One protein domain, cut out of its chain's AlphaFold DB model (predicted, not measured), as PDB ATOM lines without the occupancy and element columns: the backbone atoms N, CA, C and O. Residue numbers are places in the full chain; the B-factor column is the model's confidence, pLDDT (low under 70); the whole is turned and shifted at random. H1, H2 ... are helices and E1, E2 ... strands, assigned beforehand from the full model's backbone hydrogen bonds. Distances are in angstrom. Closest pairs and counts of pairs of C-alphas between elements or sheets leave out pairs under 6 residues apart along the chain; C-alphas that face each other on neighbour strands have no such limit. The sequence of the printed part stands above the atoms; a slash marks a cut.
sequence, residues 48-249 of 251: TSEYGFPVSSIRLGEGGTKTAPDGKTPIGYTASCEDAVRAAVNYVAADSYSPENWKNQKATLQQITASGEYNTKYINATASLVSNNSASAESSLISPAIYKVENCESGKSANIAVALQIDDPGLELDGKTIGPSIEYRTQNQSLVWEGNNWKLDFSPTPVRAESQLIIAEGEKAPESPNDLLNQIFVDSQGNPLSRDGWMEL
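Overview. This is residues 48 to 249 of the 251 residues of an uncharacterized protein of Arthrobacter sp. JUb115 (UniProt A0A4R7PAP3). A strongly twisted sheet of seven strands, with E4 and E7 in its middle, curls round helix H1. H2 and H3 fold back and forth from H1 in two helical hairpins, H4 packs on another part of the sheet at E7 and E9, and the small E5 and E6 hairpin makes a far tip. The 202 printed residues hold four named helices and ten named strands, in the order E1 H1 H2 H3 E2 E3 E4 E5 E6 E7 E8 E9 H4 E10, a mixed class. The whole is compact, with a radius of gyration of the C-alphas of 16.8 A and spans of 46 by 44 by 30 A.

Arrangement. In the branched sheet, E4, residues 157 to 168, has E2, residues 138 to 141, and E3, residues 146 to 153, on one side and E7, residues 181 to 194, on the other side. E8, residues 197 to 200, and E9, residues 213 to 217, lie on the other side of E7 from E4; E10, residues 246 to 249, lies on the other side of E3 from E4. These neighbours are antiparallel, with pairs within hydrogen-bond range such as N 140 and O 165, 2.9 A, N 148 and O 161, 2.8 A, N 162 and O 187, 2.9 A, N 192 and O 199, 2.8 A, N 184 and O 214, 2.9 A, and N 147 and O 247, 2.9 A. E4 and E7 bend by 65 degrees at residues 163 and 184. The sheet curls round H1, residues 81 to 95; its closest C-alphas to E4 are Val 85 and Ile 160, 6.5 A. H2, residues 102 to 112, touches residues 91 to 95 of H1 alone, closest C-alphas Ala 94 and Leu 109, 6.8 A, a hairpin at a shallow tilt of 20 degrees. H3, residues 117 to 133, forms a hairpin with H2 at 12 degrees, touching it with residues 123 to 130 alone, closest C-alphas Leu 109 and Ile 123, 7.0 A. H4, residues 225 to 232, is on the sheet, its C-alpha Ile 232 being 6.5 A from that of Arg 185. E4 runs on into E5, residues 171 to 173, whose hairpin partner E6, residues 176 to 178, has N 176 and O 173 at 2.9 A. E1, residues 55 to 59, pairs with no named strand. Every O i to N i+4 pair is within hydrogen-bond range in H2, H3 and H4, and 9 of 11 in H1.

Along the chain. E7 is 34.6 A long, E4 30.2 A, H3 23.9 A and H1 21.1 A. E1 begins at C-alpha 55 (-1.040, -2.417, -23.150) and E10 ends at C-alpha 249 (3.174, 0.339, -26.324).

Size, cuts and confidence. The C-alphas farthest apart, Thr 48 and Gly 175, are 49.4 A apart. The printed part has no cut; the links E1 to H1, E8 to E9 and H4 to E10 are long. Mean pLDDT of the printed part is 87.6; residues 133, 173 and 204 to 220 are under 70.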
ATOM      1  N   THR A  48      -5.291  -6.152 -22.460       91.44
ATOM      2  CA  THR A  48      -4.266  -7.062 -22.990       91.44
ATOM      3  C   THR A  48      -4.362  -7.083 -24.516       91.44
ATOM      4  O   THR A  48      -5.467  -7.066 -25.070       91.44
ATOM      5  N   SER A  49      -3.227  -7.063 -25.205       92.69
ATOM      6  CA  SER A  49      -3.163  -7.123 -26.661       92.69
ATOM      7  C   SER A  49      -3.412  -8.533 -27.198       92.69
ATOM      8  O   SER A  49      -3.470  -9.509 -26.450       92.69
ATOM      9  N   GLU A  50      -3.543  -8.646 -28.521       92.75
ATOM     10  CA  GLU A  50      -3.646  -9.935 -29.223       92.75
ATOM     11  C   GLU A  50      -2.405 -10.826 -29.030       92.75
ATOM     12  O   GLU A  50      -2.492 -12.042 -29.182       92.75
ATOM     13  N   TYR A  51      -1.278 -10.230 -28.631       91.38
ATOM     14  CA  TYR A  51       0.002 -10.898 -28.388       91.38
ATOM     15  C   TYR A  51       0.196 -11.319 -26.922       91.38
ATOM     16  O   TYR A  51       1.244 -11.853 -26.558       91.38
ATOM     17  N   GLY A  52      -0.810 -11.088 -26.070       91.56
ATOM     18  CA  GLY A  52      -0.798 -11.490 -24.663       91.56
ATOM     19  C   GLY A  52      -0.079 -10.520 -23.720       91.56
ATOM     20  O   GLY A  52       0.039 -10.826 -22.537       91.56
ATOM     21  N   PHE A  53       0.358  -9.351 -24.200       93.94
ATOM     22  CA  PHE A  53       0.977  -8.326 -23.357       93.94
ATOM     23  C   PHE A  53      -0.062  -7.335 -22.833       93.94
ATOM     24  O   PHE A  53      -0.975  -6.947 -23.567       93.94
ATOM     25  N   PRO A  54       0.054  -6.866 -21.585       95.38
ATOM     26  CA  PRO A  54      -0.676  -5.688 -21.154       95.38
ATOM     27  C   PRO A  54      -0.285  -4.463 -21.992       95.38
ATOM     28  O   PRO A  54       0.886  -4.276 -22.314       95.38
ATOM     29  N   VAL A  55      -1.259  -3.624 -22.342       95.50
ATOM     30  CA  VAL A  55      -1.040  -2.417 -23.150       95.50
ATOM     31  C   VAL A  55      -0.813  -1.222 -22.232       95.50
ATOM     32  O   VAL A  55      -1.652  -0.924 -21.378       95.50
ATOM     33  N   SER A  56       0.313  -0.537 -22.409       94.06
ATOM     34  CA  SER A  56       0.647   0.671 -21.661       94.06
ATOM     35  C   SER A  56      -0.106   1.894 -22.191       94.06
ATOM     36  O   SER A  56      -0.677   1.881 -23.277       94.06
ATOM     37  N   SER A  57      -0.098   2.990 -21.432       92.69
ATOM     38  CA  SER A  57      -0.592   4.295 -21.896       92.69
ATOM     39  C   SER A  57       0.431   5.076 -22.728       92.69
ATOM     40  O   SER A  57       0.148   6.200 -23.130       92.69
ATOM     41  N   ILE A  58       1.634   4.532 -22.935       94.44
ATOM     42  CA  ILE A  58       2.745   5.221 -23.594       94.44
ATOM     43  C   ILE A  58       2.718   4.899 -25.084       94.44
ATOM     44  O   ILE A  58       2.683   3.725 -25.450       94.44
ATOM     45  N   ARG A  59       2.799   5.926 -25.936       94.44
ATOM     46  CA  ARG A  59       2.998   5.758 -27.380       94.44
ATOM     47  C   ARG A  59       4.404   6.142 -27.814       94.44
ATOM     48  O   ARG A  59       5.056   6.992 -27.204       94.44
ATOM     49  N   LEU A  60       4.844   5.546 -28.917       93.94
ATOM     50  CA  LEU A  60       6.078   5.937 -29.588       93.94
ATOM     51  C   LEU A  60       5.963   7.373 -30.126       93.94
ATOM     52  O   LEU A  60       4.928   7.766 -30.661       93.94
ATOM     53  N   GLY A  61       7.030   8.154 -29.985       93.00
ATOM     54  CA  GLY A  61       7.102   9.554 -30.404       93.00
ATOM     55  C   GLY A  61       6.433  10.549 -29.450       93.00
ATOM     56  O   GLY A  61       6.543  11.752 -29.673       93.00
ATOM     57  N   GLU A  62       5.765  10.090 -28.385       91.44
ATOM     58  CA  GLU A  62       5.168  10.972 -27.377       91.44
ATOM     59  C   GLU A  62       6.169  11.413 -26.300       91.44
ATOM     60  O   GLU A  62       7.201  10.782 -26.050       91.44
ATOM     61  N   GLY A  63       5.803  12.490 -25.603       93.06
ATOM     62  CA  GLY A  63       6.613  13.113 -24.564       93.06
ATOM     63  C   GLY A  63       7.705  14.014 -25.130       93.06
ATOM     64  O   GLY A  63       7.716  14.364 -26.309       93.06
ATOM     65  N   GLY A  64       8.612  14.427 -24.247       92.19
ATOM     66  CA  GLY A  64       9.599  15.448 -24.566       92.19
ATOM     67  C   GLY A  64       8.960  16.819 -24.806       92.19
ATOM     68  O   GLY A  64       7.751  16.984 -24.955       92.19
ATOM     69  N   THR A  65       9.792  17.849 -24.806       95.88
ATOM     70  CA  THR A  65       9.370  19.239 -25.061       95.88
ATOM     71  C   THR A  65      10.032  19.822 -26.302       95.88
ATOM     72  O   THR A  65       9.737  20.950 -26.697       95.88
ATOM     73  N   LYS A  66      10.965  19.078 -26.900       96.25
ATOM     74  CA  LYS A  66      11.794  19.493 -28.029       96.25
ATOM     75  C   LYS A  66      12.092  18.291 -28.916       96.25
ATOM     76  O   LYS A  66      11.992  17.148 -28.482       96.25
ATOM     77  N   THR A  67      12.546  18.572 -30.127       96.88
ATOM     78  CA  THR A  67      13.065  17.577 -31.067       96.88
ATOM     79  C   THR A  67      14.579  17.735 -31.176       96.88
ATOM     80  O   THR A  67      15.087  18.860 -31.186       96.88
ATOM     81  N   ALA A  68      15.301  16.619 -31.218       96.88
ATOM     82  CA  ALA A  68      16.748  16.583 -31.369       96.88
ATOM     83  C   ALA A  68      17.194  16.994 -32.793       96.88
ATOM     84  O   ALA A  68      16.361  17.137 -33.693       96.88
ATOM     85  N   PRO A  69      18.508  17.199 -33.033       97.38
ATOM     86  CA  PRO A  69      19.036  17.617 -34.335       97.38
ATOM     87  C   PRO A  69      18.726  16.690 -35.518       97.38
ATOM     88  O   PRO A  69      18.763  17.146 -36.658       97.38
ATOM     89  N   ASP A  70      18.435  15.411 -35.275       95.12
ATOM     90  CA  ASP A  70      17.990  14.457 -36.300       95.12
ATOM     91  C   ASP A  70      16.571  14.732 -36.830       95.12
ATOM     92  O   ASP A  70      16.145  14.108 -37.799       95.12
ATOM     93  N   GLY A  71      15.843  15.675 -36.221       95.25
ATOM     94  CA  GLY A  71      14.509  16.094 -36.639       95.25
ATOM     95  C   GLY A  71      13.388  15.128 -36.257       95.25
ATOM     96  O   GLY A  71      12.241  15.395 -36.609       95.25
ATOM     97  N   LYS A  72      13.684  14.042 -35.528       94.75
ATOM     98  CA  LYS A  72      12.695  13.012 -35.171       94.75
ATOM     99  C   LYS A  72      12.717  12.599 -33.701       94.75
ATOM    100  O   LYS A  72      11.659  12.295 -33.163       94.75
ATOM    101  N   THR A  73      13.869  12.617 -33.036       96.81
ATOM    102  CA  THR A  73      13.995  12.103 -31.666       96.81
ATOM    103  C   THR A  73      13.466  13.126 -30.653       96.81
ATOM    104  O   THR A  73      14.034  14.218 -30.551       96.81
ATOM    105  N   PRO A  74      12.404  12.833 -29.878       97.12
ATOM    106  CA  PRO A  74      11.934  13.736 -28.832       97.12
ATOM    107  C   PRO A  74      12.918  13.760 -27.655       97.12
ATOM    108  O   PRO A  74      13.445  12.724 -27.250       97.12
ATOM    109  N   ILE A  75      13.160  14.948 -27.100       96.75
ATOM    110  CA  ILE A  75      14.059  15.208 -25.963       96.75
ATOM    111  C   ILE A  75      13.435  16.227 -24.998       96.75
ATOM    112  O   ILE A  75      12.429  16.874 -25.303       96.75
ATOM    113  N   GLY A  76      14.064  16.435 -23.838       96.00
ATOM    114  CA  GLY A  76      13.588  17.395 -22.838       96.00
ATOM    115  C   GLY A  76      12.417  16.842 -22.034       96.00
ATOM    116  O   GLY A  76      11.405  17.522 -21.868       96.00
ATOM    117  N   TYR A  77      12.561  15.590 -21.612       97.25
ATOM    118  CA  TYR A  77      11.625  14.881 -20.751       97.25
ATOM    119  C   TYR A  77      11.703  15.381 -19.300       97.25
ATOM    120  O   TYR A  77      12.652  16.065 -18.920       97.25
ATOM    121  N   THR A  78      10.721  15.023 -18.471       97.31
ATOM    122  CA  THR A  78      10.776  15.234 -17.018       97.31
ATOM    123  C   THR A  78      11.540  14.109 -16.320       97.31
ATOM    124  O   THR A  78      11.775  13.045 -16.884       97.31
ATOM    125  N   ALA A  79      11.873  14.314 -15.045       97.31
ATOM    126  CA  ALA A  79      12.558  13.331 -14.206       97.31
ATOM    127  C   ALA A  79      11.716  12.082 -13.859       97.31
ATOM    128  O   ALA A  79      12.170  11.246 -13.076       97.31
ATOM    129  N   SER A  80      10.483  11.943 -14.357       97.75
ATOM    130  CA  SER A  80       9.604  10.821 -14.002       97.75
ATOM    131  C   SER A  80      10.024   9.505 -14.669       97.75
ATOM    132  O   SER A  80      10.663   9.499 -15.721       97.75
ATOM    133  N   CYS A  81       9.640   8.375 -14.067       97.19
ATOM    134  CA  CYS A  81       9.898   7.046 -14.631       97.19
ATOM    135  C   CYS A  81       9.117   6.769 -15.917       97.19
ATOM    136  O   CYS A  81       9.616   6.088 -16.807       97.19
ATOM    137  N   GLU A  82       7.913   7.321 -16.041       96.62
ATOM    138  CA  GLU A  82       7.125   7.227 -17.271       96.62
ATOM    139  C   GLU A  82       7.852   7.910 -18.439       96.62
ATOM    140  O   GLU A  82       7.938   7.371 -19.539       96.62
ATOM    141  N   ASP A  83       8.463   9.060 -18.168       97.94
ATOM    142  CA  ASP A  83       9.289   9.770 -19.134       97.94
ATOM    143  C   ASP A  83      10.647   9.100 -19.391       97.94
ATOM    144  O   ASP A  83      11.175   9.226 -20.493       97.94
ATOM    145  N   ALA A  84      11.189   8.344 -18.431       98.25
ATOM    146  CA  ALA A  84      12.358   7.495 -18.665       98.25
ATOM    147  C   ALA A  84      12.039   6.381 -19.674       98.25
ATOM    148  O   ALA A  84      12.829   6.118 -20.578       98.25
ATOM    149  N   VAL A  85      10.854   5.768 -19.557       98.00
ATOM    150  CA  VAL A  85      10.363   4.780 -20.529       98.00
ATOM    151  C   VAL A  85      10.178   5.417 -21.901       98.00
ATOM    152  O   VAL A  85      10.672   4.864 -22.880       98.00
ATOM    153  N   ARG A  86       9.517   6.583 -21.984       98.06
ATOM    154  CA  ARG A  86       9.363   7.322 -23.250       98.06
ATOM    155  C   ARG A  86      10.710   7.619 -23.896       98.06
ATOM    156  O   ARG A  86      10.874   7.369 -25.085       98.06
ATOM    157  N   ALA A  87      11.669   8.112 -23.115       98.19
ATOM    158  CA  ALA A  87      13.020   8.365 -23.592       98.19
ATOM    159  C   ALA A  87      13.656   7.085 -24.146       98.19
ATOM    160  O   ALA A  87      14.119   7.100 -25.281       98.19
ATOM    161  N   ALA A  88      13.604   5.973 -23.407       97.56
ATOM    162  CA  ALA A  88      14.182   4.703 -23.838       97.56
ATOM    163  C   ALA A  88      13.616   4.231 -25.192       97.56
ATOM    164  O   ALA A  88      14.338   4.062 -26.174       97.56
ATOM    165  N   VAL A  89      12.290   4.105 -25.293       97.38
ATOM    166  CA  VAL A  89      11.656   3.606 -26.525       97.38
ATOM    167  C   VAL A  89      11.881   4.546 -27.714       97.38
ATOM    168  O   VAL A  89      12.093   4.079 -28.832       97.38
ATOM    169  N   ASN A  90      11.911   5.863 -27.484       97.44
ATOM    170  CA  ASN A  90      12.157   6.851 -28.534       97.44
ATOM    171  C   ASN A  90      13.629   6.918 -28.968       97.44
ATOM    172  O   ASN A  90      13.912   7.227 -30.125       97.44
ATOM    173  N   TYR A  91      14.574   6.632 -28.069       97.44
ATOM    174  CA  TYR A  91      16.004   6.684 -28.369       97.44
ATOM    175  C   TYR A  91      16.502   5.479 -29.178       97.44
ATOM    176  O   TYR A  91      17.585   5.565 -29.749       97.44
ATOM    177  N   VAL A  92      15.721   4.399 -29.319       95.88
ATOM    178  CA  VAL A  92      16.077   3.253 -30.185       95.88
ATOM    179  C   VAL A  92      16.391   3.707 -31.614       95.88
ATOM    180  O   VAL A  92      17.449   3.392 -32.150       95.88
ATOM    181  N   ALA A  93      15.525   4.527 -32.214       93.25
ATOM    182  CA  ALA A  93      15.742   5.022 -33.574       93.25
ATOM    183  C   ALA A  93      16.903   6.023 -33.682       93.25
ATOM    184  O   ALA A  93      17.424   6.247 -34.780       93.25
ATOM    185  N   ALA A  94      17.312   6.616 -32.557       92.19
ATOM    186  CA  ALA A  94      18.455   7.514 -32.480       92.19
ATOM    187  C   ALA A  94      19.802   6.767 -32.466       92.19
ATOM    188  O   ALA A  94      20.846   7.401 -32.614       92.19
ATOM    189  N   ASP A  95      19.793   5.441 -32.326       88.12
ATOM    190  CA  ASP A  95      20.992   4.609 -32.456       88.12
ATOM    191  C   ASP A  95      21.279   4.197 -33.912       88.12
ATOM    192  O   ASP A  95      22.369   3.734 -34.240       88.12
ATOM    193  N   SER A  96      20.327   4.447 -34.818       90.81
ATOM    194  CA  SER A  96      20.530   4.281 -36.262       90.81
ATOM    195  C   SER A  96      21.652   5.187 -36.763       90.81
ATOM    196  O   SER A  96      21.795   6.319 -36.299       90.81
ATOM    197  N   TYR A  97      22.395   4.753 -37.777       88.50
ATOM    198  CA  TYR A  97      23.434   5.561 -38.412       88.50
ATOM    199  C   TYR A  97      23.477   5.342 -39.923       88.50
ATOM    200  O   TYR A  97      23.226   4.252 -40.424       88.50
ATOM    201  N   SER A  98      23.821   6.391 -40.667       90.69
ATOM    202  CA  SER A  98      24.134   6.318 -42.096       90.69
ATOM    203  C   SER A  98      25.033   7.491 -42.493       90.69
ATOM    204  O   SER A  98      24.989   8.534 -41.827       90.69
ATOM    205  N   PRO A  99      25.824   7.383 -43.578       89.75
ATOM    206  CA  PRO A  99      26.674   8.482 -44.036       89.75
ATOM    207  C   PRO A  99      25.896   9.764 -44.358       89.75
ATOM    208  O   PRO A  99      26.363  10.862 -44.055       89.75
ATOM    209  N   GLU A 100      24.693   9.630 -44.920       90.38
ATOM    210  CA  GLU A 100      23.872  10.751 -45.395       90.38
ATOM    211  C   GLU A 100      23.443  11.696 -44.266       90.38
ATOM    212  O   GLU A 100      23.503  12.917 -44.416       90.38
ATOM    213  N   ASN A 101      23.064  11.142 -43.110       88.25
ATOM    214  CA  ASN A 101      22.500  11.909 -41.995       88.25
ATOM    215  C   ASN A 101      23.424  11.982 -40.773       88.25
ATOM    216  O   ASN A 101      23.060  12.568 -39.746       88.25
ATOM    217  N   TRP A 102      24.644  11.445 -40.879       93.38
ATOM    218  CA  TRP A 102      25.546  11.254 -39.745       93.38
ATOM    219  C   TRP A 102      25.794  12.513 -38.921       93.38
ATOM    220  O   TRP A 102      25.865  12.450 -37.699       93.38
ATOM    221  N   LYS A 103      25.909  13.681 -39.560       94.94
ATOM    222  CA  LYS A 103      26.157  14.940 -38.845       94.94
ATOM    223  C   LYS A 103      25.074  15.225 -37.797       94.94
ATOM    224  O   LYS A 103      25.400  15.543 -36.654       94.94
ATOM    225  N   ASN A 104      23.808  15.109 -38.187       95.94
ATOM    226  CA  ASN A 104      22.671  15.367 -37.305       95.94
ATOM    227  C   ASN A 104      22.465  14.213 -36.318       95.94
ATOM    228  O   ASN A 104      22.160  14.446 -35.148       95.94
ATOM    229  N   GLN A 105      22.719  12.983 -36.764       95.38
ATOM    230  CA  GLN A 105      22.657  11.793 -35.922       95.38
ATOM    231  C   GLN A 105      23.680  11.842 -34.786       95.38
ATOM    232  O   GLN A 105      23.334  11.690 -33.620       95.38
ATOM    233  N   LYS A 106      24.938  12.164 -35.101       96.25
ATOM    234  CA  LYS A 106      26.011  12.344 -34.123       96.25
ATOM    235  C   LYS A 106      25.675  13.443 -33.121       96.25
ATOM    236  O   LYS A 106      25.894  13.259 -31.928       96.25
ATOM    237  N   ALA A 107      25.143  14.572 -33.589       97.12
ATOM    238  CA  ALA A 107      24.717  15.654 -32.704       97.12
ATOM    239  C   ALA A 107      23.576  15.213 -31.771       97.12
ATOM    240  O   ALA A 107      23.569  15.587 -30.601       97.12
ATOM    241  N   THR A 108      22.651  14.385 -32.263       97.50
ATOM    242  CA  THR A 108      21.588  13.773 -31.453       97.50
ATOM    243  C   THR A 108      22.169  12.823 -30.413       97.50
ATOM    244  O   THR A 108      21.928  13.029 -29.227       97.50
ATOM    245  N   LEU A 109      23.020  11.873 -30.818       96.50
ATOM    246  CA  LEU A 109      23.717  10.952 -29.914       96.50
ATOM    247  C   LEU A 109      24.471  11.703 -28.810       96.50
ATOM    248  O   LEU A 109      24.358  11.354 -27.639       96.50
ATOM    249  N   GLN A 110      25.174  12.787 -29.142       96.50
ATOM    250  CA  GLN A 110      25.873  13.621 -28.158       96.50
ATOM    251  C   GLN A 110      24.937  14.302 -27.147       96.50
ATOM    252  O   GLN A 110      25.355  14.578 -26.024       96.50
ATOM    253  N   GLN A 111      23.690  14.599 -27.524       96.94
ATOM    254  CA  GLN A 111      22.703  15.193 -26.618       96.94
ATOM    255  C   GLN A 111      22.028  14.152 -25.725       96.94
ATOM    256  O   GLN A 111      21.795  14.427 -24.545       96.94
ATOM    257  N   ILE A 112      21.705  12.984 -26.284       97.31
ATOM    258  CA  ILE A 112      20.942  11.940 -25.591       97.31
ATOM    259  C   ILE A 112      21.825  10.934 -24.859       97.31
ATOM    260  O   ILE A 112      21.291  10.125 -24.119       97.31
ATOM    261  N   THR A 113      23.144  10.969 -25.033       97.50
ATOM    262  CA  THR A 113      24.072  10.090 -24.311       97.50
ATOM    263  C   THR A 113      24.688  10.823 -23.127       97.50
ATOM    264  O   THR A 113      25.048  12.003 -23.219       97.50
ATOM    265  N   ALA A 114      24.794  10.129 -21.999       97.06
ATOM    266  CA  ALA A 114      25.392  10.628 -20.778       97.06
ATOM    267  C   ALA A 114      26.863  10.988 -20.984       97.06
ATOM    268  O   ALA A 114      27.567  10.428 -21.833       97.06
ATOM    269  N   SER A 115      27.346  11.935 -20.188       95.19
ATOM    270  CA  SER A 115      28.764  12.258 -20.159       95.19
ATOM    271  C   SER A 115      29.570  11.055 -19.653       95.19
ATOM    272  O   SER A 115      29.126  10.293 -18.799       95.19
ATOM    273  N   GLY A 116      30.755  10.830 -20.219       92.62
ATOM    274  CA  GLY A 116      31.605   9.711 -19.818       92.62
ATOM    275  C   GLY A 116      32.524   9.219 -20.926       92.62
ATOM    276  O   GLY A 116      32.266   9.406 -22.119       92.62
ATOM    277  N   GLU A 117      33.621   8.577 -20.529       91.31
ATOM    278  CA  GLU A 117      34.629   8.075 -21.467       91.31
ATOM    279  C   GLU A 117      34.078   6.944 -22.346       91.31
ATOM    280  O   GLU A 117      34.279   6.966 -23.559       91.31
ATOM    281  N   TYR A 118      33.340   5.993 -21.762       89.56
ATOM    282  CA  TYR A 118      32.704   4.893 -22.502       89.56
ATOM    283  C   TYR A 118      31.709   5.407 -23.545       89.56
ATOM    284  O   TYR A 118      31.793   5.043 -24.714       89.56
ATOM    285  N   ASN A 119      30.846   6.334 -23.144       90.69
ATOM    286  CA  ASN A 119      29.872   6.985 -24.016       90.69
ATOM    287  C   ASN A 119      30.544   7.758 -25.163       90.69
ATOM    288  O   ASN A 119      30.139   7.673 -26.321       90.69
ATOM    289  N   THR A 120      31.646   8.452 -24.869       92.69
ATOM    290  CA  THR A 120      32.452   9.132 -25.894       92.69
ATOM    291  C   THR A 120      33.098   8.135 -26.858       92.69
ATOM    292  O   THR A 120      33.110   8.362 -28.070       92.69
ATOM    293  N   LYS A 121      33.625   7.015 -26.344       91.44
ATOM    294  CA  LYS A 121      34.198   5.931 -27.152       91.44
ATOM    295  C   LYS A 121      33.152   5.306 -28.070       91.44
ATOM    296  O   LYS A 121      33.467   5.107 -29.239       91.44
ATOM    297  N   TYR A 122      31.934   5.074 -27.579       89.88
ATOM    298  CA  TYR A 122      30.814   4.569 -28.375       89.88
ATOM    299  C   TYR A 122      30.533   5.474 -29.581       89.88
ATOM    300  O   TYR A 122      30.687   5.051 -30.724       89.88
ATOM    301  N   ILE A 123      30.262   6.762 -29.337       91.62
ATOM    302  CA  ILE A 123      29.968   7.738 -30.402       91.62
ATOM    303  C   ILE A 123      31.125   7.838 -31.410       91.62
ATOM    304  O   ILE A 123      30.900   7.977 -32.615       91.62
ATOM    305  N   ASN A 124      32.374   7.780 -30.938       91.19
ATOM    306  CA  ASN A 124      33.548   7.819 -31.810       91.19
ATOM    307  C   ASN A 124      33.709   6.538 -32.638       91.19
ATOM    308  O   ASN A 124      34.054   6.637 -33.813       91.19
ATOM    309  N   ALA A 125      33.435   5.363 -32.068       88.00
ATOM    310  CA  ALA A 125      33.461   4.097 -32.793       88.00
ATOM    311  C   ALA A 125      32.415   4.088 -33.917       88.00
ATOM    312  O   ALA A 125      32.759   3.803 -35.064       88.00
ATOM    313  N   THR A 126      31.184   4.523 -33.630       88.00
ATOM    314  CA  THR A 126      30.135   4.691 -34.648       88.00
ATOM    315  C   THR A 126      30.563   5.696 -35.721       88.00
ATOM    316  O   THR A 126      30.419   5.431 -36.914       88.00
ATOM    317  N   ALA A 127      31.196   6.812 -35.334       89.62
ATOM    318  CA  ALA A 127      31.736   7.781 -36.293       89.62
ATOM    319  C   ALA A 127      32.763   7.157 -37.247       89.62
ATOM    320  O   ALA A 127      32.759   7.466 -38.441       89.62
ATOM    321  N   SER A 128      33.649   6.309 -36.721       87.44
ATOM    322  CA  SER A 128      34.655   5.598 -37.507       87.44
ATOM    323  C   SER A 128      34.026   4.588 -38.464       87.44
ATOM    324  O   SER A 128      34.451   4.532 -39.614       87.44
ATOM    325  N   LEU A 129      32.995   3.848 -38.042       83.19
ATOM    326  CA  LEU A 129      32.275   2.909 -38.913       83.19
ATOM    327  C   LEU A 129      31.629   3.622 -40.105       83.19
ATOM    328  O   LEU A 129      31.838   3.228 -41.254       83.19
ATOM    329  N   VAL A 130      30.913   4.714 -39.835       86.62
ATOM    330  CA  VAL A 130      30.242   5.506 -40.872       86.62
ATOM    331  C   VAL A 130      31.249   6.118 -41.846       86.62
ATOM    332  O   VAL A 130      31.027   6.115 -43.053       86.62
ATOM    333  N   SER A 131      32.366   6.637 -41.332       84.00
ATOM    334  CA  SER A 131      33.336   7.386 -42.141       84.00
ATOM    335  C   SER A 131      34.254   6.482 -42.970       84.00
ATOM    336  O   SER A 131      34.628   6.862 -44.075       84.00
ATOM    337  N   ASN A 132      34.626   5.304 -42.454       73.56
ATOM    338  CA  ASN A 132      35.608   4.427 -43.100       73.56
ATOM    339  C   ASN A 132      34.972   3.421 -44.064       73.56
ATOM    340  O   ASN A 132      35.560   3.126 -45.099       73.56
ATOM    341  N   ASN A 133      33.782   2.915 -43.737       66.50
ATOM    342  CA  ASN A 133      33.174   1.795 -44.463       66.50
ATOM    343  C   ASN A 133      31.856   2.179 -45.142       66.50
ATOM    344  O   ASN A 133      31.172   1.315 -45.678       66.50
ATOM    345  N   SER A 134      31.473   3.463 -45.084       77.00
ATOM    346  CA  SER A 134      30.134   3.932 -45.472       77.00
ATOM    347  C   SER A 134      29.017   3.110 -44.821       77.00
ATOM    348  O   SER A 134      27.950   2.938 -45.404       77.00
ATOM    349  N   ALA A 135      29.282   2.580 -43.621       81.75
ATOM    350  CA  ALA A 135      28.369   1.679 -42.945       81.75
ATOM    351  C   ALA A 135      27.082   2.415 -42.573       81.75
ATOM    352  O   ALA A 135      27.099   3.588 -42.179       81.75
ATOM    353  N   SER A 136      25.980   1.688 -42.647       86.12
ATOM    354  CA  SER A 136      24.681   2.126 -42.162       86.12
ATOM    355  C   SER A 136      24.041   1.008 -41.364       86.12
ATOM    356  O   SER A 136      24.270  -0.151 -41.673       86.12
ATOM    357  N   ALA A 137      23.239   1.357 -40.374       88.25
ATOM    358  CA  ALA A 137      22.335   0.433 -39.714       88.25
ATOM    359  C   ALA A 137      21.094   1.209 -39.289       88.25
ATOM    360  O   ALA A 137      21.189   2.368 -38.864       88.25
ATOM    361  N   GLU A 138      19.936   0.579 -39.404       91.75
ATOM    362  CA  GLU A 138      18.681   1.127 -38.914       91.75
ATOM    363  C   GLU A 138      18.239   0.341 -37.690       91.75
ATOM    364  O   GLU A 138      18.161  -0.877 -37.721       91.75
ATOM    365  N   SER A 139      17.984   1.039 -36.591       92.81
ATOM    366  CA  SER A 139      17.453   0.463 -35.360       92.81
ATOM    367  C   SER A 139      16.019   0.929 -35.172       92.81
ATOM    368  O   SER A 139      15.723   2.123 -35.235       92.81
ATOM    369  N   SER A 140      15.118  -0.007 -34.909       95.25
ATOM    370  CA  SER A 140      13.708   0.272 -34.653       95.25
ATOM    371  C   SER A 140      13.160  -0.681 -33.596       95.25
ATOM    372  O   SER A 140      13.771  -1.698 -33.281       95.25
ATOM    373  N   LEU A 141      12.022  -0.350 -32.988       95.25
ATOM    374  CA  LEU A 141      11.317  -1.319 -32.149       95.25
ATOM    375  C   LEU A 141      10.683  -2.385 -33.040       95.25
ATOM    376  O   LEU A 141      10.195  -2.072 -34.127       95.25
ATOM    377  N   ILE A 142      10.625  -3.625 -32.554       93.38
ATOM    378  CA  ILE A 142       9.863  -4.670 -33.244       93.38
ATOM    379  C   ILE A 142       8.366  -4.321 -33.277       93.38
ATOM    380  O   ILE A 142       7.892  -3.456 -32.540       93.38
ATOM    381  N   SER A 143       7.594  -5.028 -34.103       90.12
ATOM    382  CA  SER A 143       6.130  -4.943 -34.110       90.12
ATOM    383  C   SER A 143       5.527  -6.265 -33.614       90.12
ATOM    384  O   SER A 143       5.782  -7.292 -34.246       90.12
ATOM    385  N   PRO A 144       4.738  -6.280 -32.519       93.25
ATOM    386  CA  PRO A 144       4.356  -5.138 -31.676       93.25
ATOM    387  C   PRO A 144       5.528  -4.574 -30.860       93.25
ATOM    388  O   PRO A 144       6.371  -5.325 -30.379       93.25
ATOM    389  N   ALA A 145       5.538  -3.258 -30.634       95.88
ATOM    390  CA  ALA A 145       6.574  -2.618 -29.830       95.88
ATOM    391  C   ALA A 145       6.361  -2.930 -28.346       95.88
ATOM    392  O   ALA A 145       5.357  -2.514 -27.763       95.88
ATOM    393  N   ILE A 146       7.306  -3.651 -27.741       95.50
ATOM    394  CA  ILE A 146       7.233  -4.081 -26.343       95.50
ATOM    395  C   ILE A 146       8.444  -3.614 -25.534       95.50
ATOM    396  O   ILE A 146       9.554  -3.469 -26.054       95.50
ATOM    397  N   TYR A 147       8.221  -3.397 -24.242       95.62
ATOM    398  CA  TYR A 147       9.245  -2.978 -23.291       95.62
ATOM    399  C   TYR A 147       8.963  -3.531 -21.891       95.62
ATOM    400  O   TYR A 147       7.831  -3.900 -21.577       95.62
ATOM    401  N   LYS A 148       9.975  -3.530 -21.026       94.31
ATOM    402  CA  LYS A 148       9.871  -3.885 -19.607       94.31
ATOM    403  C   LYS A 148      10.672  -2.902 -18.763       94.31
ATOM    404  O   LYS A 148      11.791  -2.531 -19.106       94.31
ATOM    405  N   VAL A 149      10.087  -2.462 -17.652       94.06
ATOM    406  CA  VAL A 149      10.780  -1.616 -16.671       94.06
ATOM    407  C   VAL A 149      11.484  -2.534 -15.677       94.06
ATOM    408  O   VAL A 149      10.827  -3.137 -14.833       94.06
ATOM    409  N   GLU A 150      12.808  -2.638 -15.768       90.62
ATOM    410  CA  GLU A 150      13.609  -3.461 -14.853       90.62
ATOM    411  C   GLU A 150      13.766  -2.777 -13.497       90.62
ATOM    412  O   GLU A 150      13.569  -3.366 -12.436       90.62
ATOM    413  N   ASN A 151      14.149  -1.507 -13.536       92.00
ATOM    414  CA  ASN A 151      14.206  -0.627 -12.383       92.00
ATOM    415  C   ASN A 151      14.084   0.817 -12.857       92.00
ATOM    416  O   ASN A 151      14.448   1.157 -13.982       92.00
ATOM    417  N   CYS A 152      13.560   1.671 -11.990       94.81
ATOM    418  CA  CYS A 152      13.588   3.100 -12.219       94.81
ATOM    419  C   CYS A 152      13.534   3.852 -10.898       94.81
ATOM    420  O   CYS A 152      12.670   3.599 -10.058       94.81
ATOM    421  N   GLU A 153      14.436   4.814 -10.760       97.06
ATOM    422  CA  GLU A 153      14.438   5.810  -9.711       97.06
ATOM    423  C   GLU A 153      14.332   7.204 -10.340       97.06
ATOM    424  O   GLU A 153      15.244   7.688 -11.019       97.06
ATOM    425  N   SER A 154      13.189   7.854 -10.109       96.81
ATOM    426  CA  SER A 154      12.874   9.169 -10.668       96.81
ATOM    427  C   SER A 154      13.985  10.183 -10.374       96.81
ATOM    428  O   SER A 154      14.414  10.353  -9.232       96.81
ATOM    429  N   GLY A 155      14.457  10.860 -11.423       95.75
ATOM    430  CA  GLY A 155      15.512  11.866 -11.334       95.75
ATOM    431  C   GLY A 155      16.906  11.316 -11.042       95.75
ATOM    432  O   GLY A 155      17.790  12.109 -10.714       95.75
ATOM    433  N   LYS A 156      17.119   9.995 -11.147       97.00
ATOM    434  CA  LYS A 156      18.434   9.370 -10.955       97.00
ATOM    435  C   LYS A 156      18.815   8.428 -12.088       97.00
ATOM    436  O   LYS A 156      19.697   8.763 -12.876       97.00
ATOM    437  N   SER A 157      18.168   7.273 -12.181       96.50
ATOM    438  CA  SER A 157      18.514   6.233 -13.151       96.50
ATOM    439  C   SER A 157      17.299   5.390 -13.519       96.50
ATOM    440  O   SER A 157      16.325   5.307 -12.773       96.50
ATOM    441  N   ALA A 158      17.355   4.760 -14.684       96.06
ATOM    442  CA  ALA A 158      16.387   3.764 -15.099       96.06
ATOM    443  C   ALA A 158      17.077   2.688 -15.932       96.06
ATOM    444  O   ALA A 158      18.067   2.952 -16.608       96.06
ATOM    445  N   ASN A 159      16.539   1.478 -15.907       94.06
ATOM    446  CA  ASN A 159      16.924   0.418 -16.818       94.06
ATOM    447  C   ASN A 159      15.650  -0.131 -17.455       94.06
ATOM    448  O   ASN A 159      14.762  -0.630 -16.759       94.06
ATOM    449  N   ILE A 160      15.537   0.051 -18.766       94.62
ATOM    450  CA  ILE A 160      14.351  -0.298 -19.539       94.62
ATOM    451  C   ILE A 160      14.769  -1.313 -20.597       94.62
ATOM    452  O   ILE A 160      15.559  -0.988 -21.482       94.62
ATOM    453  N   ALA A 161      14.249  -2.533 -20.520       92.62
ATOM    454  CA  ALA A 161      14.412  -3.505 -21.588       92.62
ATOM    455  C   ALA A 161      13.476  -3.138 -22.742       92.62
ATOM    456  O   ALA A 161      12.292  -2.875 -22.524       92.62
ATOM    457  N   VAL A 162      13.988  -3.129 -23.967       94.00
ATOM    458  CA  VAL A 162      13.208  -2.901 -25.190       94.00
ATOM    459  C   VAL A 162      13.469  -4.032 -26.172       94.00
ATOM    460  O   VAL A 162      14.595  -4.519 -26.266       94.00
ATOM    461  N   ALA A 163      12.440  -4.460 -26.900       92.94
ATOM    462  CA  ALA A 163      12.615  -5.387 -28.012       92.94
ATOM    463  C   ALA A 163      12.774  -4.594 -29.313       92.94
ATOM    464  O   ALA A 163      11.909  -3.791 -29.676       92.94
ATOM    465  N   LEU A 164      13.890  -4.807 -30.000       92.56
ATOM    466  CA  LEU A 164      14.283  -4.039 -31.171       92.56
ATOM    467  C   LEU A 164      14.708  -4.932 -32.336       92.56
ATOM    468  O   LEU A 164      15.062  -6.099 -32.156       92.56
ATOM    469  N   GLN A 165      14.638  -4.344 -33.520       92.00
ATOM    470  CA  GLN A 165      15.149  -4.855 -34.777       92.00
ATOM    471  C   GLN A 165      16.280  -3.936 -35.244       92.00
ATOM    472  O   GLN A 165      16.151  -2.711 -35.161       92.00
ATOM    473  N   ILE A 166      17.370  -4.523 -35.731       89.19
ATOM    474  CA  ILE A 166      18.464  -3.809 -36.385       89.19
ATOM    475  C   ILE A 166      18.600  -4.349 -37.802       89.19
ATOM    476  O   ILE A 166      18.916  -5.522 -37.991       89.19
ATOM    477  N   ASP A 167      18.367  -3.488 -38.783       89.00
ATOM    478  CA  ASP A 167      18.593  -3.778 -40.191       89.00
ATOM    479  C   ASP A 167      19.999  -3.299 -40.571       89.00
ATOM    480  O   ASP A 167      20.268  -2.094 -40.636       89.00
ATOM    481  N   ASP A 168      20.904  -4.247 -40.819       85.19
ATOM    482  CA  ASP A 168      22.233  -3.987 -41.368       85.19
ATOM    483  C   ASP A 168      22.207  -4.355 -42.863       85.19
ATOM    484  O   ASP A 168      22.059  -5.529 -43.216       85.19
ATOM    485  N   PRO A 169      22.331  -3.390 -43.793       82.12
ATOM    486  CA  PRO A 169      22.363  -3.664 -45.227       82.12
ATOM    487  C   PRO A 169      23.649  -4.376 -45.680       82.12
ATOM    488  O   PRO A 169      23.807  -4.662 -46.871       82.12
ATOM    489  N   GLY A 170      24.547  -4.697 -44.751       76.56
ATOM    490  CA  GLY A 170      25.845  -5.283 -45.002       76.56
ATOM    491  C   GLY A 170      26.909  -4.203 -45.139       76.56
ATOM    492  O   GLY A 170      26.645  -3.041 -45.459       76.56
ATOM    493  N   LEU A 171      28.154  -4.604 -44.913       78.62
ATOM    494  CA  LEU A 171      29.299  -3.709 -44.999       78.62
ATOM    495  C   LEU A 171      30.520  -4.430 -45.553       78.62
ATOM    496  O   LEU A 171      30.685  -5.643 -45.409       78.62
ATOM    497  N   GLU A 172      31.406  -3.669 -46.183       72.31
ATOM    498  CA  GLU A 172      32.720  -4.157 -46.574       72.31
ATOM    499  C   GLU A 172      33.737  -3.769 -45.496       72.31
ATOM    500  O   GLU A 172      33.904  -2.592 -45.180       72.31
ATOM    501  N   LEU A 173      34.401  -4.767 -44.912       69.75
ATOM    502  CA  LEU A 173      35.450  -4.580 -43.913       69.75
ATOM    503  C   LEU A 173      36.732  -5.239 -44.414       69.75
ATOM    504  O   LEU A 173      36.755  -6.451 -44.620       69.75
ATOM    505  N   ASP A 174      37.797  -4.463 -44.611       74.38
ATOM    506  CA  ASP A 174      39.121  -4.976 -44.998       74.38
ATOM    507  C   ASP A 174      39.095  -5.926 -46.221       74.38
ATOM    508  O   ASP A 174      39.774  -6.956 -46.258       74.38
ATOM    509  N   GLY A 175      38.276  -5.604 -47.233       70.69
ATOM    510  CA  GLY A 175      38.109  -6.415 -48.447       70.69
ATOM    511  C   GLY A 175      37.280  -7.691 -48.255       70.69
ATOM    512  O   GLY A 175      37.269  -8.565 -49.127       70.69
ATOM    513  N   LYS A 176      36.595  -7.831 -47.114       75.88
ATOM    514  CA  LYS A 176      35.616  -8.883 -46.843       75.88
ATOM    515  C   LYS A 176      34.215  -8.281 -46.817       75.88
ATOM    516  O   LYS A 176      33.923  -7.402 -46.013       75.88
ATOM    517  N   THR A 177      33.329  -8.815 -47.651       77.94
ATOM    518  CA  THR A 177      31.904  -8.473 -47.626       77.94
ATOM    519  C   THR A 177      31.206  -9.215 -46.490       77.94
ATOM    520  O   THR A 177      31.248 -10.447 -46.425       77.94
ATOM    521  N   ILE A 178      30.562  -8.458 -45.611       77.38
ATOM    522  CA  ILE A 178      29.540  -8.933 -44.685       77.38
ATOM    523  C   ILE A 178      28.203  -8.682 -45.383       77.38
ATOM    524  O   ILE A 178      27.935  -7.565 -45.820       77.38
ATOM    525  N   GLY A 179      27.426  -9.746 -45.594       79.06
ATOM    526  CA  GLY A 179      26.119  -9.638 -46.242       79.06
ATOM    527  C   GLY A 179      25.105  -8.911 -45.356       79.06
ATOM    528  O   GLY A 179      25.366  -8.744 -44.166       79.06
ATOM    529  N   PRO A 180      23.958  -8.504 -45.919       83.38
ATOM    530  CA  PRO A 180      22.887  -7.921 -45.129       83.38
ATOM    531  C   PRO A 180      22.394  -8.909 -44.071       83.38
ATOM    532  O   PRO A 180      22.304 -10.116 -44.326       83.38
ATOM    533  N   SER A 181      22.039  -8.383 -42.908       82.44
ATOM    534  CA  SER A 181      21.460  -9.136 -41.805       82.44
ATOM    535  C   SER A 181      20.342  -8.336 -41.152       82.44
ATOM    536  O   SER A 181      20.312  -7.106 -41.183       82.44
ATOM    537  N   ILE A 182      19.398  -9.068 -40.570       82.88
ATOM    538  CA  ILE A 182      18.412  -8.491 -39.665       82.88
ATOM    539  C   ILE A 182      18.636  -9.130 -38.308       82.88
ATOM    540  O   ILE A 182      18.608 -10.356 -38.167       82.88
ATOM    541  N   GLU A 183      18.882  -8.293 -37.317       85.00
ATOM    542  CA  GLU A 183      19.036  -8.700 -35.936       85.00
ATOM    543  C   GLU A 183      17.758  -8.380 -35.167       85.00
ATOM    544  O   GLU A 183      17.242  -7.270 -35.247       85.00
ATOM    545  N   TYR A 184      17.275  -9.331 -34.375       85.88
ATOM    546  CA  TYR A 184      16.225  -9.094 -33.394       85.88
ATOM    547  C   TYR A 184      16.781  -9.365 -32.012       85.88
ATOM    548  O   TYR A 184      17.308 -10.451 -31.752       85.88
ATOM    549  N   ARG A 185      16.646  -8.396 -31.110       84.62
ATOM    550  CA  ARG A 185      17.084  -8.585 -29.733       84.62
ATOM    551  C   ARG A 185      16.250  -7.843 -28.717       84.62
ATOM    552  O   ARG A 185      15.628  -6.822 -28.998       84.62
ATOM    553  N   THR A 186      16.307  -8.341 -27.496       85.81
ATOM    554  CA  THR A 186      15.956  -7.588 -26.297       85.81
ATOM    555  C   THR A 186      17.216  -6.897 -25.780       85.81
ATOM    556  O   THR A 186      18.254  -7.524 -25.562       85.81
ATOM    557  N   GLN A 187      17.154  -5.581 -25.605       85.75
ATOM    558  CA  GLN A 187      18.277  -4.784 -25.123       85.75
ATOM    559  C   GLN A 187      17.855  -3.961 -23.915       85.75
ATOM    560  O   GLN A 187      16.868  -3.230 -23.960       85.75
ATOM    561  N   ASN A 188      18.651  -4.035 -22.850       88.88
ATOM    562  CA  ASN A 188      18.519  -3.128 -21.721       88.88
ATOM    563  C   ASN A 188      19.120  -1.774 -22.082       88.88
ATOM    564  O   ASN A 188      20.317  -1.660 -22.345       88.88
ATOM    565  N   GLN A 189      18.284  -0.746 -22.067       92.44
ATOM    566  CA  GLN A 189      18.717   0.635 -22.128       92.44
ATOM    567  C   GLN A 189      18.860   1.178 -20.713       92.44
ATOM    568  O   GLN A 189      17.876   1.397 -20.003       92.44
ATOM    569  N   SER A 190      20.108   1.387 -20.305       94.75
ATOM    570  CA  SER A 190      20.428   2.122 -19.088       94.75
ATOM    571  C   SER A 190      20.295   3.612 -19.365       94.75
ATOM    572  O   SER A 190      20.867   4.125 -20.326       94.75
ATOM    573  N   LEU A 191      19.542   4.307 -18.519       96.88
ATOM    574  CA  LEU A 191      19.398   5.751 -18.545       96.88
ATOM    575  C   LEU A 191      19.854   6.357 -17.224       96.88
ATOM    576  O   LEU A 191      19.597   5.813 -16.150       96.88
ATOM    577  N   VAL A 192      20.464   7.531 -17.307       97.69
ATOM    578  CA  VAL A 192      20.781   8.386 -16.163       97.69
ATOM    579  C   VAL A 192      20.142   9.753 -16.347       97.69
ATOM    580  O   VAL A 192      19.982  10.249 -17.466       97.69
ATOM    581  N   TRP A 193      19.747  10.365 -15.237       97.56
ATOM    582  CA  TRP A 193      19.242  11.727 -15.224       97.56
ATOM    583  C   TRP A 193      20.415  12.703 -15.136       97.56
ATOM    584  O   TRP A 193      21.027  12.877 -14.082       97.56
ATOM    585  N   GLU A 194      20.741  13.355 -16.248       97.44
ATOM    586  CA  GLU A 194      21.891  14.254 -16.348       97.44
ATOM    587  C   GLU A 194      21.514  15.514 -17.130       97.44
ATOM    588  O   GLU A 194      20.940  15.454 -18.217       97.44
ATOM    589  N   GLY A 195      21.863  16.686 -16.590       92.69
ATOM    590  CA  GLY A 195      21.629  17.957 -17.281       92.69
ATOM    591  C   GLY A 195      20.145  18.252 -17.525       92.69
ATOM    592  O   GLY A 195      19.808  18.879 -18.526       92.69
ATOM    593  N   ASN A 196      19.272  17.806 -16.613       93.81
ATOM    594  CA  ASN A 196      17.812  17.906 -16.710       93.81
ATOM    595  C   ASN A 196      17.205  17.166 -17.914       93.81
ATOM    596  O   ASN A 196      16.231  17.637 -18.503       93.81
ATOM    597  N   ASN A 197      17.785  16.030 -18.299       96.06
ATOM    598  CA  ASN A 197      17.199  15.133 -19.284       96.06
ATOM    599  C   ASN A 197      17.568  13.677 -18.967       96.06
ATOM    600  O   ASN A 197      18.594  13.409 -18.338       96.06
ATOM    601  N   TRP A 198      16.754  12.738 -19.448       98.00
ATOM    602  CA  TRP A 198      17.132  11.329 -19.487       98.00
ATOM    603  C   TRP A 198      18.137  11.100 -20.606       98.00
ATOM    604  O   TRP A 198      17.916  11.534 -21.745       98.00
ATOM    605  N   LYS A 199      19.232  10.417 -20.276       98.12
ATOM    606  CA  LYS A 199      20.315  10.121 -21.203       98.12
ATOM    607  C   LYS A 199      20.719   8.656 -21.162       98.12
ATOM    608  O   LYS A 199      20.807   8.103 -20.074       98.12
ATOM    609  N   LEU A 200      21.008   8.071 -22.321       96.69
ATOM    610  CA  LEU A 200      21.575   6.734 -22.455       96.69
ATOM    611  C   LEU A 200      22.944   6.668 -21.786       96.69
ATOM    612  O   LEU A 200      23.789   7.534 -22.006       96.69
ATOM    613  N   ASP A 201      23.167   5.618 -21.016       94.56
ATOM    614  CA  ASP A 201      24.476   5.263 -20.502       94.56
ATOM    615  C   ASP A 201      24.889   3.896 -21.052       94.56
ATOM    616  O   ASP A 201      24.314   2.866 -20.710       94.56
ATOM    617  N   PHE A 202      25.899   3.899 -21.917       87.00
ATOM    618  CA  PHE A 202      26.496   2.701 -22.503       87.00
ATOM    619  C   PHE A 202      27.641   2.146 -21.649       87.00
ATOM    620  O   PHE A 202      28.397   1.287 -22.112       87.00
ATOM    621  N   SER A 203      27.828   2.652 -20.424       81.69
ATOM    622  CA  SER A 203      28.769   2.051 -19.488       81.69
ATOM    623  C   SER A 203      28.443   0.557 -19.296       81.69
ATOM    624  O   SER A 203      27.269   0.166 -19.317       81.69
ATOM    625  N   PRO A 204      29.461  -0.317 -19.167       69.44
ATOM    626  CA  PRO A 204      29.221  -1.740 -18.989       69.44
ATOM    627  C   PRO A 204      28.369  -1.963 -17.741       69.44
ATOM    628  O   PRO A 204      28.809  -1.706 -16.622       69.44
ATOM    629  N   THR A 205      27.149  -2.449 -17.936       61.22
ATOM    630  CA  THR A 205      26.322  -2.969 -16.849       61.22
ATOM    631  C   THR A 205      26.454  -4.488 -16.825       61.22
ATOM    632  O   THR A 205      26.733  -5.090 -17.869       61.22
ATOM    633  N   PRO A 206      26.294  -5.141 -15.660       53.72
ATOM    634  CA  PRO A 206      26.241  -6.593 -15.605       53.72
ATOM    635  C   PRO A 206      25.190  -7.091 -16.599       53.72
ATOM    636  O   PRO A 206      24.036  -6.658 -16.551       53.72
ATOM    637  N   VAL A 207      25.598  -7.965 -17.523       47.28
ATOM    638  CA  VAL A 207      24.697  -8.550 -18.521       47.28
ATOM    639  C   VAL A 207      23.589  -9.284 -17.770       47.28
ATOM    640  O   VAL A 207      23.855 -10.241 -17.045       47.28
ATOM    641  N   ARG A 208      22.342  -8.821 -17.906       50.44
ATOM    642  CA  ARG A 208      21.176  -9.541 -17.382       50.44
ATOM    643  C   ARG A 208      20.766 -10.609 -18.390       50.44
ATOM    644  O   ARG A 208      20.817 -10.372 -19.592       50.44
ATOM    645  N   ALA A 209      20.327 -11.760 -17.883       44.78
ATOM    646  CA  ALA A 209      20.020 -12.973 -18.650       44.78
ATOM    647  C   ALA A 209      18.954 -12.813 -19.756       44.78
ATOM    648  O   ALA A 209      18.748 -13.730 -20.547       44.78
ATOM    649  N   GLU A 210      18.271 -11.670 -19.816       48.94
ATOM    650  CA  GLU A 210      17.137 -11.440 -20.708       48.94
ATOM    651  C   GLU A 210      17.520 -10.892 -22.084       48.94
ATOM    652  O   GLU A 210      16.629 -10.772 -22.916       48.94
ATOM    653  N   SER A 211      18.791 -10.570 -22.360       50.31
ATOM    654  CA  SER A 211      19.218 -10.156 -23.703       50.31
ATOM    655  C   SER A 211      19.375 -11.373 -24.619       50.31
ATOM    656  O   SER A 211      20.377 -12.086 -24.531       50.31
ATOM    657  N   GLN A 212      18.393 -11.615 -25.484       56.94
ATOM    658  CA  GLN A 212      18.473 -12.624 -26.541       56.94
ATOM    659  C   GLN A 212      18.849 -11.969 -27.853       56.94
ATOM    660  O   GLN A 212      18.364 -10.886 -28.158       56.94
ATOM    661  N   LEU A 213      19.704 -12.642 -28.615       58.09
ATOM    662  CA  LEU A 213      20.193 -12.193 -29.906       58.09
ATOM    663  C   LEU A 213      19.785 -13.214 -30.965       58.09
ATOM    664  O   LEU A 213      20.291 -14.335 -30.969       58.09
ATOM    665  N   ILE A 214      18.895 -12.817 -31.868       58.19
ATOM    666  CA  ILE A 214      18.560 -13.580 -33.068       58.19
ATOM    667  C   ILE A 214      19.196 -12.859 -34.244       58.19
ATOM    668  O   ILE A 214      18.865 -11.709 -34.518       58.19
ATOM    669  N   ILE A 215      20.085 -13.544 -34.953       60.69
ATOM    670  CA  ILE A 215      20.690 -13.031 -36.180       60.69
ATOM    671  C   ILE A 215      20.103 -13.815 -37.350       60.69
ATOM    672  O   ILE A 215      20.397 -14.999 -37.510       60.69
ATOM    673  N   ALA A 216      19.303 -13.158 -38.188       58.72
ATOM    674  CA  ALA A 216      18.872 -13.707 -39.468       58.72
ATOM    675  C   ALA A 216      19.918 -13.358 -40.545       58.72
ATOM    676  O   ALA A 216      19.768 -12.404 -41.310       58.72
ATOM    677  N   GLU A 217      21.018 -14.115 -40.584       52.69
ATOM    678  CA  GLU A 217      22.053 -14.019 -41.627       52.69
ATOM    679  C   GLU A 217      21.668 -14.902 -42.824       52.69
ATOM    680  O   GLU A 217      21.891 -16.111 -42.824       52.69
ATOM    681  N   GLY A 218      21.047 -14.321 -43.855       49.56
ATOM    682  CA  GLY A 218      20.606 -15.077 -45.039       49.56
ATOM    683  C   GLY A 218      19.479 -16.091 -44.782       49.56
ATOM    684  O   GLY A 218      19.055 -16.784 -45.710       49.56
ATOM    685  N   GLU A 219      18.977 -16.165 -43.549       54.38
ATOM    686  CA  GLU A 219      17.754 -16.870 -43.180       54.38
ATOM    687  C   GLU A 219      16.525 -15.982 -43.397       54.38
ATOM    688  O   GLU A 219      16.602 -14.752 -43.465       54.38
ATOM    689  N   LYS A 220      15.360 -16.616 -43.549       62.72
ATOM    690  CA  LYS A 220      14.096 -15.904 -43.728       62.72
ATOM    691  C   LYS A 220      13.758 -15.193 -42.416       62.72
ATOM    692  O   LYS A 220      13.676 -15.845 -41.379       62.72
ATOM    693  N   ALA A 221      13.547 -13.878 -42.475       71.44
ATOM    694  CA  ALA A 221      13.000 -13.119 -41.354       71.44
ATOM    695  C   ALA A 221      11.731 -13.807 -40.802       71.44
ATOM    696  O   ALA A 221      11.030 -14.474 -41.578       71.44
ATOM    697  N   PRO A 222      11.416 -13.657 -39.501       78.56
ATOM    698  CA  PRO A 222      10.214 -14.238 -38.913       78.56
ATOM    699  C   PRO A 222       8.972 -13.947 -39.762       78.56
ATOM    700  O   PRO A 222       8.755 -12.819 -40.203       78.56
ATOM    701  N   GLU A 223       8.161 -14.976 -40.018       82.81
ATOM    702  CA  GLU A 223       7.026 -14.871 -40.948       82.81
ATOM    703  C   GLU A 223       5.848 -14.088 -40.353       82.81
ATOM    704  O   GLU A 223       4.980 -13.608 -41.088       82.81
ATOM    705  N   SER A 224       5.819 -13.938 -39.026       86.81
ATOM    706  CA  SER A 224       4.799 -13.195 -38.298       86.81
ATOM    707  C   SER A 224       5.334 -12.579 -36.995       86.81
ATOM    708  O   SER A 224       6.331 -13.056 -36.443       86.81
ATOM    709  N   PRO A 225       4.636 -11.570 -36.432       87.12
ATOM    710  CA  PRO A 225       4.933 -11.052 -35.097       87.12
ATOM    711  C   PRO A 225       4.947 -12.131 -34.006       87.12
ATOM    712  O   PRO A 225       5.785 -12.093 -33.114       87.12
ATOM    713  N   ASN A 226       4.057 -13.127 -34.082       88.06
ATOM    714  CA  ASN A 226       4.031 -14.224 -33.113       88.06
ATOM    715  C   ASN A 226       5.274 -15.112 -33.217       88.06
ATOM    716  O   ASN A 226       5.804 -15.521 -32.186       88.06
ATOM    717  N   ASP A 227       5.761 -15.381 -34.430       87.62
ATOM    718  CA  ASP A 227       6.987 -16.162 -34.623       87.62
ATOM    719  C   ASP A 227       8.195 -15.430 -34.048       87.62
ATOM    720  O   ASP A 227       8.995 -16.035 -33.338       87.62
ATOM    721  N   LEU A 228       8.286 -14.119 -34.282       88.75
ATOM    722  CA  LEU A 228       9.327 -13.277 -33.701       88.75
ATOM    723  C   LEU A 228       9.267 -13.286 -32.167       88.75
ATOM    724  O   LEU A 228      10.266 -13.568 -31.506       88.75
ATOM    725  N   LEU A 229       8.088 -13.031 -31.594       88.56
ATOM    726  CA  LEU A 229       7.877 -13.039 -30.144       88.56
ATOM    727  C   LEU A 229       8.173 -14.411 -29.521       88.56
ATOM    728  O   LEU A 229       8.629 -14.496 -28.385       88.56
ATOM    729  N   ASN A 230       7.913 -15.507 -30.226       85.69
ATOM    730  CA  ASN A 230       8.251 -16.838 -29.730       85.69
ATOM    731  C   ASN A 230       9.755 -17.104 -29.754       85.69
ATOM    732  O   ASN A 230      10.224 -17.873 -28.926       85.69
ATOM    733  N   GLN A 231      10.509 -16.468 -30.649       85.38
ATOM    734  CA  GLN A 231      11.957 -16.638 -30.705       85.38
ATOM    735  C   GLN A 231      12.690 -15.743 -29.693       85.38
ATOM    736  O   GLN A 231      13.593 -16.223 -29.019       85.38
ATOM    737  N   ILE A 232      12.300 -14.469 -29.526       86.31
ATOM    738  CA  ILE A 232      13.012 -13.549 -28.606       86.31
ATOM    739  C   ILE A 232      12.771 -13.873 -27.122       86.31
ATOM    740  O   ILE A 232      13.523 -13.425 -26.262       86.31
ATOM    741  N   PHE A 233      11.725 -14.648 -26.818       86.25
ATOM    742  CA  PHE A 233      11.398 -15.133 -25.473       86.25
ATOM    743  C   PHE A 233      11.795 -16.599 -25.270       86.25
ATOM    744  O   PHE A 233      11.135 -17.330 -24.532       86.25
ATOM    745  N   VAL A 234      12.864 -17.041 -25.922       83.06
ATOM    746  CA  VAL A 234      13.455 -18.367 -25.744       83.06
ATOM    747  C   VAL A 234      14.963 -18.198 -25.579       83.06
ATOM    748  O   VAL A 234      15.577 -17.391 -26.270       83.06
ATOM    749  N   ASP A 235      15.557 -18.911 -24.625       78.50
ATOM    750  CA  ASP A 235      16.998 -18.872 -24.404       78.50
ATOM    751  C   ASP A 235      17.778 -19.686 -25.451       78.50
ATOM    752  O   ASP A 235      17.218 -20.422 -26.266       78.50
ATOM    753  N   SER A 236      19.108 -19.603 -25.410       73.19
ATOM    754  CA  SER A 236      19.984 -20.327 -26.340       73.19
ATOM    755  C   SER A 236      19.902 -21.858 -26.235       73.19
ATOM    756  O   SER A 236      20.429 -22.559 -27.100       73.19
ATOM    757  N   GLN A 237      19.260 -22.391 -25.193       75.69
ATOM    758  CA  GLN A 237      19.018 -23.817 -24.981       75.69
ATOM    759  C   GLN A 237      17.599 -24.240 -25.391       75.69
ATOM    760  O   GLN A 237      17.279 -25.428 -25.328       75.69
ATOM    761  N   GLY A 238      16.757 -23.304 -25.837       79.12
ATOM    762  CA  GLY A 238      15.372 -23.571 -26.205       79.12
ATOM    763  C   GLY A 238      14.384 -23.483 -25.038       79.12
ATOM    764  O   GLY A 238      13.220 -23.846 -25.215       79.12
ATOM    765  N   ASN A 239      14.803 -23.022 -23.855       82.25
ATOM    766  CA  ASN A 239      13.894 -22.854 -22.724       82.25
ATOM    767  C   ASN A 239      13.119 -21.535 -22.850       82.25
ATOM    768  O   ASN A 239      13.701 -20.516 -23.223       82.25
ATOM    769  N   PRO A 240      11.822 -21.507 -22.500       84.56
ATOM    770  CA  PRO A 240      11.049 -20.274 -22.519       84.56
ATOM    771  C   PRO A 240      11.573 -19.275 -21.477       84.56
ATOM    772  O   PRO A 240      11.778 -19.620 -20.312       84.56
ATOM    773  N   LEU A 241      11.726 -18.021 -21.893       84.38
ATOM    774  CA  LEU A 241      11.980 -16.877 -21.025       84.38
ATOM    775  C   LEU A 241      10.660 -16.276 -20.540       84.38
ATOM    776  O   LEU A 241       9.628 -16.359 -21.212       84.38
ATOM    777  N   SER A 242      10.692 -15.644 -19.366       85.75
ATOM    778  CA  SER A 242       9.498 -15.000 -18.822       85.75
ATOM    779  C   SER A 242       9.087 -13.785 -19.656       85.75
ATOM    780  O   SER A 242       9.912 -12.956 -20.035       85.75
ATOM    781  N   ARG A 243       7.778 -13.672 -19.898       89.94
ATOM    782  CA  ARG A 243       7.127 -12.475 -20.452       89.94
ATOM    783  C   ARG A 243       6.606 -11.542 -19.354       89.94
ATOM    784  O   ARG A 243       6.027 -10.502 -19.658       89.94
ATOM    785  N   ASP A 244       6.797 -11.891 -18.083       89.56
ATOM    786  CA  ASP A 244       6.289 -11.106 -16.962       89.56
ATOM    787  C   ASP A 244       6.942  -9.719 -16.919       89.56
ATOM    788  O   ASP A 244       8.151  -9.559 -17.086       89.56
ATOM    789  N   GLY A 245       6.120  -8.694 -16.693       90.25
ATOM    790  CA  GLY A 245       6.563  -7.298 -16.651       90.25
ATOM    791  C   GLY A 245       6.765  -6.641 -18.021       90.25
ATOM    792  O   GLY A 245       6.912  -5.419 -18.070       90.25
ATOM    793  N   TRP A 246       6.721  -7.402 -19.119       94.00
ATOM    794  CA  TRP A 246       6.683  -6.834 -20.465       94.00
ATOM    795  C   TRP A 246       5.307  -6.241 -20.769       94.00
ATOM    796  O   TRP A 246       4.275  -6.799 -20.403       94.00
ATOM    797  N   MET A 247       5.296  -5.108 -21.463       95.56
ATOM    798  CA  MET A 247       4.099  -4.401 -21.910       95.56
ATOM    799  C   MET A 247       4.243  -4.010 -23.376       95.56
ATOM    800  O   MET A 247       5.340  -3.698 -23.831       95.56
ATOM    801  N   GLU A 248       3.125  -3.968 -24.094       96.06
ATOM    802  CA  GLU A 248       3.036  -3.391 -25.438       96.06
ATOM    803  C   GLU A 248       2.784  -1.880 -25.342       96.06
ATOM    804  O   GLU A 248       1.978  -1.432 -24.524       96.06
ATOM    805  N   LEU A 249       3.467  -1.087 -26.171       95.31
ATOM    806  CA  LEU A 249       3.174   0.339 -26.324       95.31
ATOM    807  C   LEU A 249       1.769   0.545 -26.901       95.31
ATOM    808  O   LEU A 249       1.307  -0.209 -27.759       95.31
TER     809      LEU A 249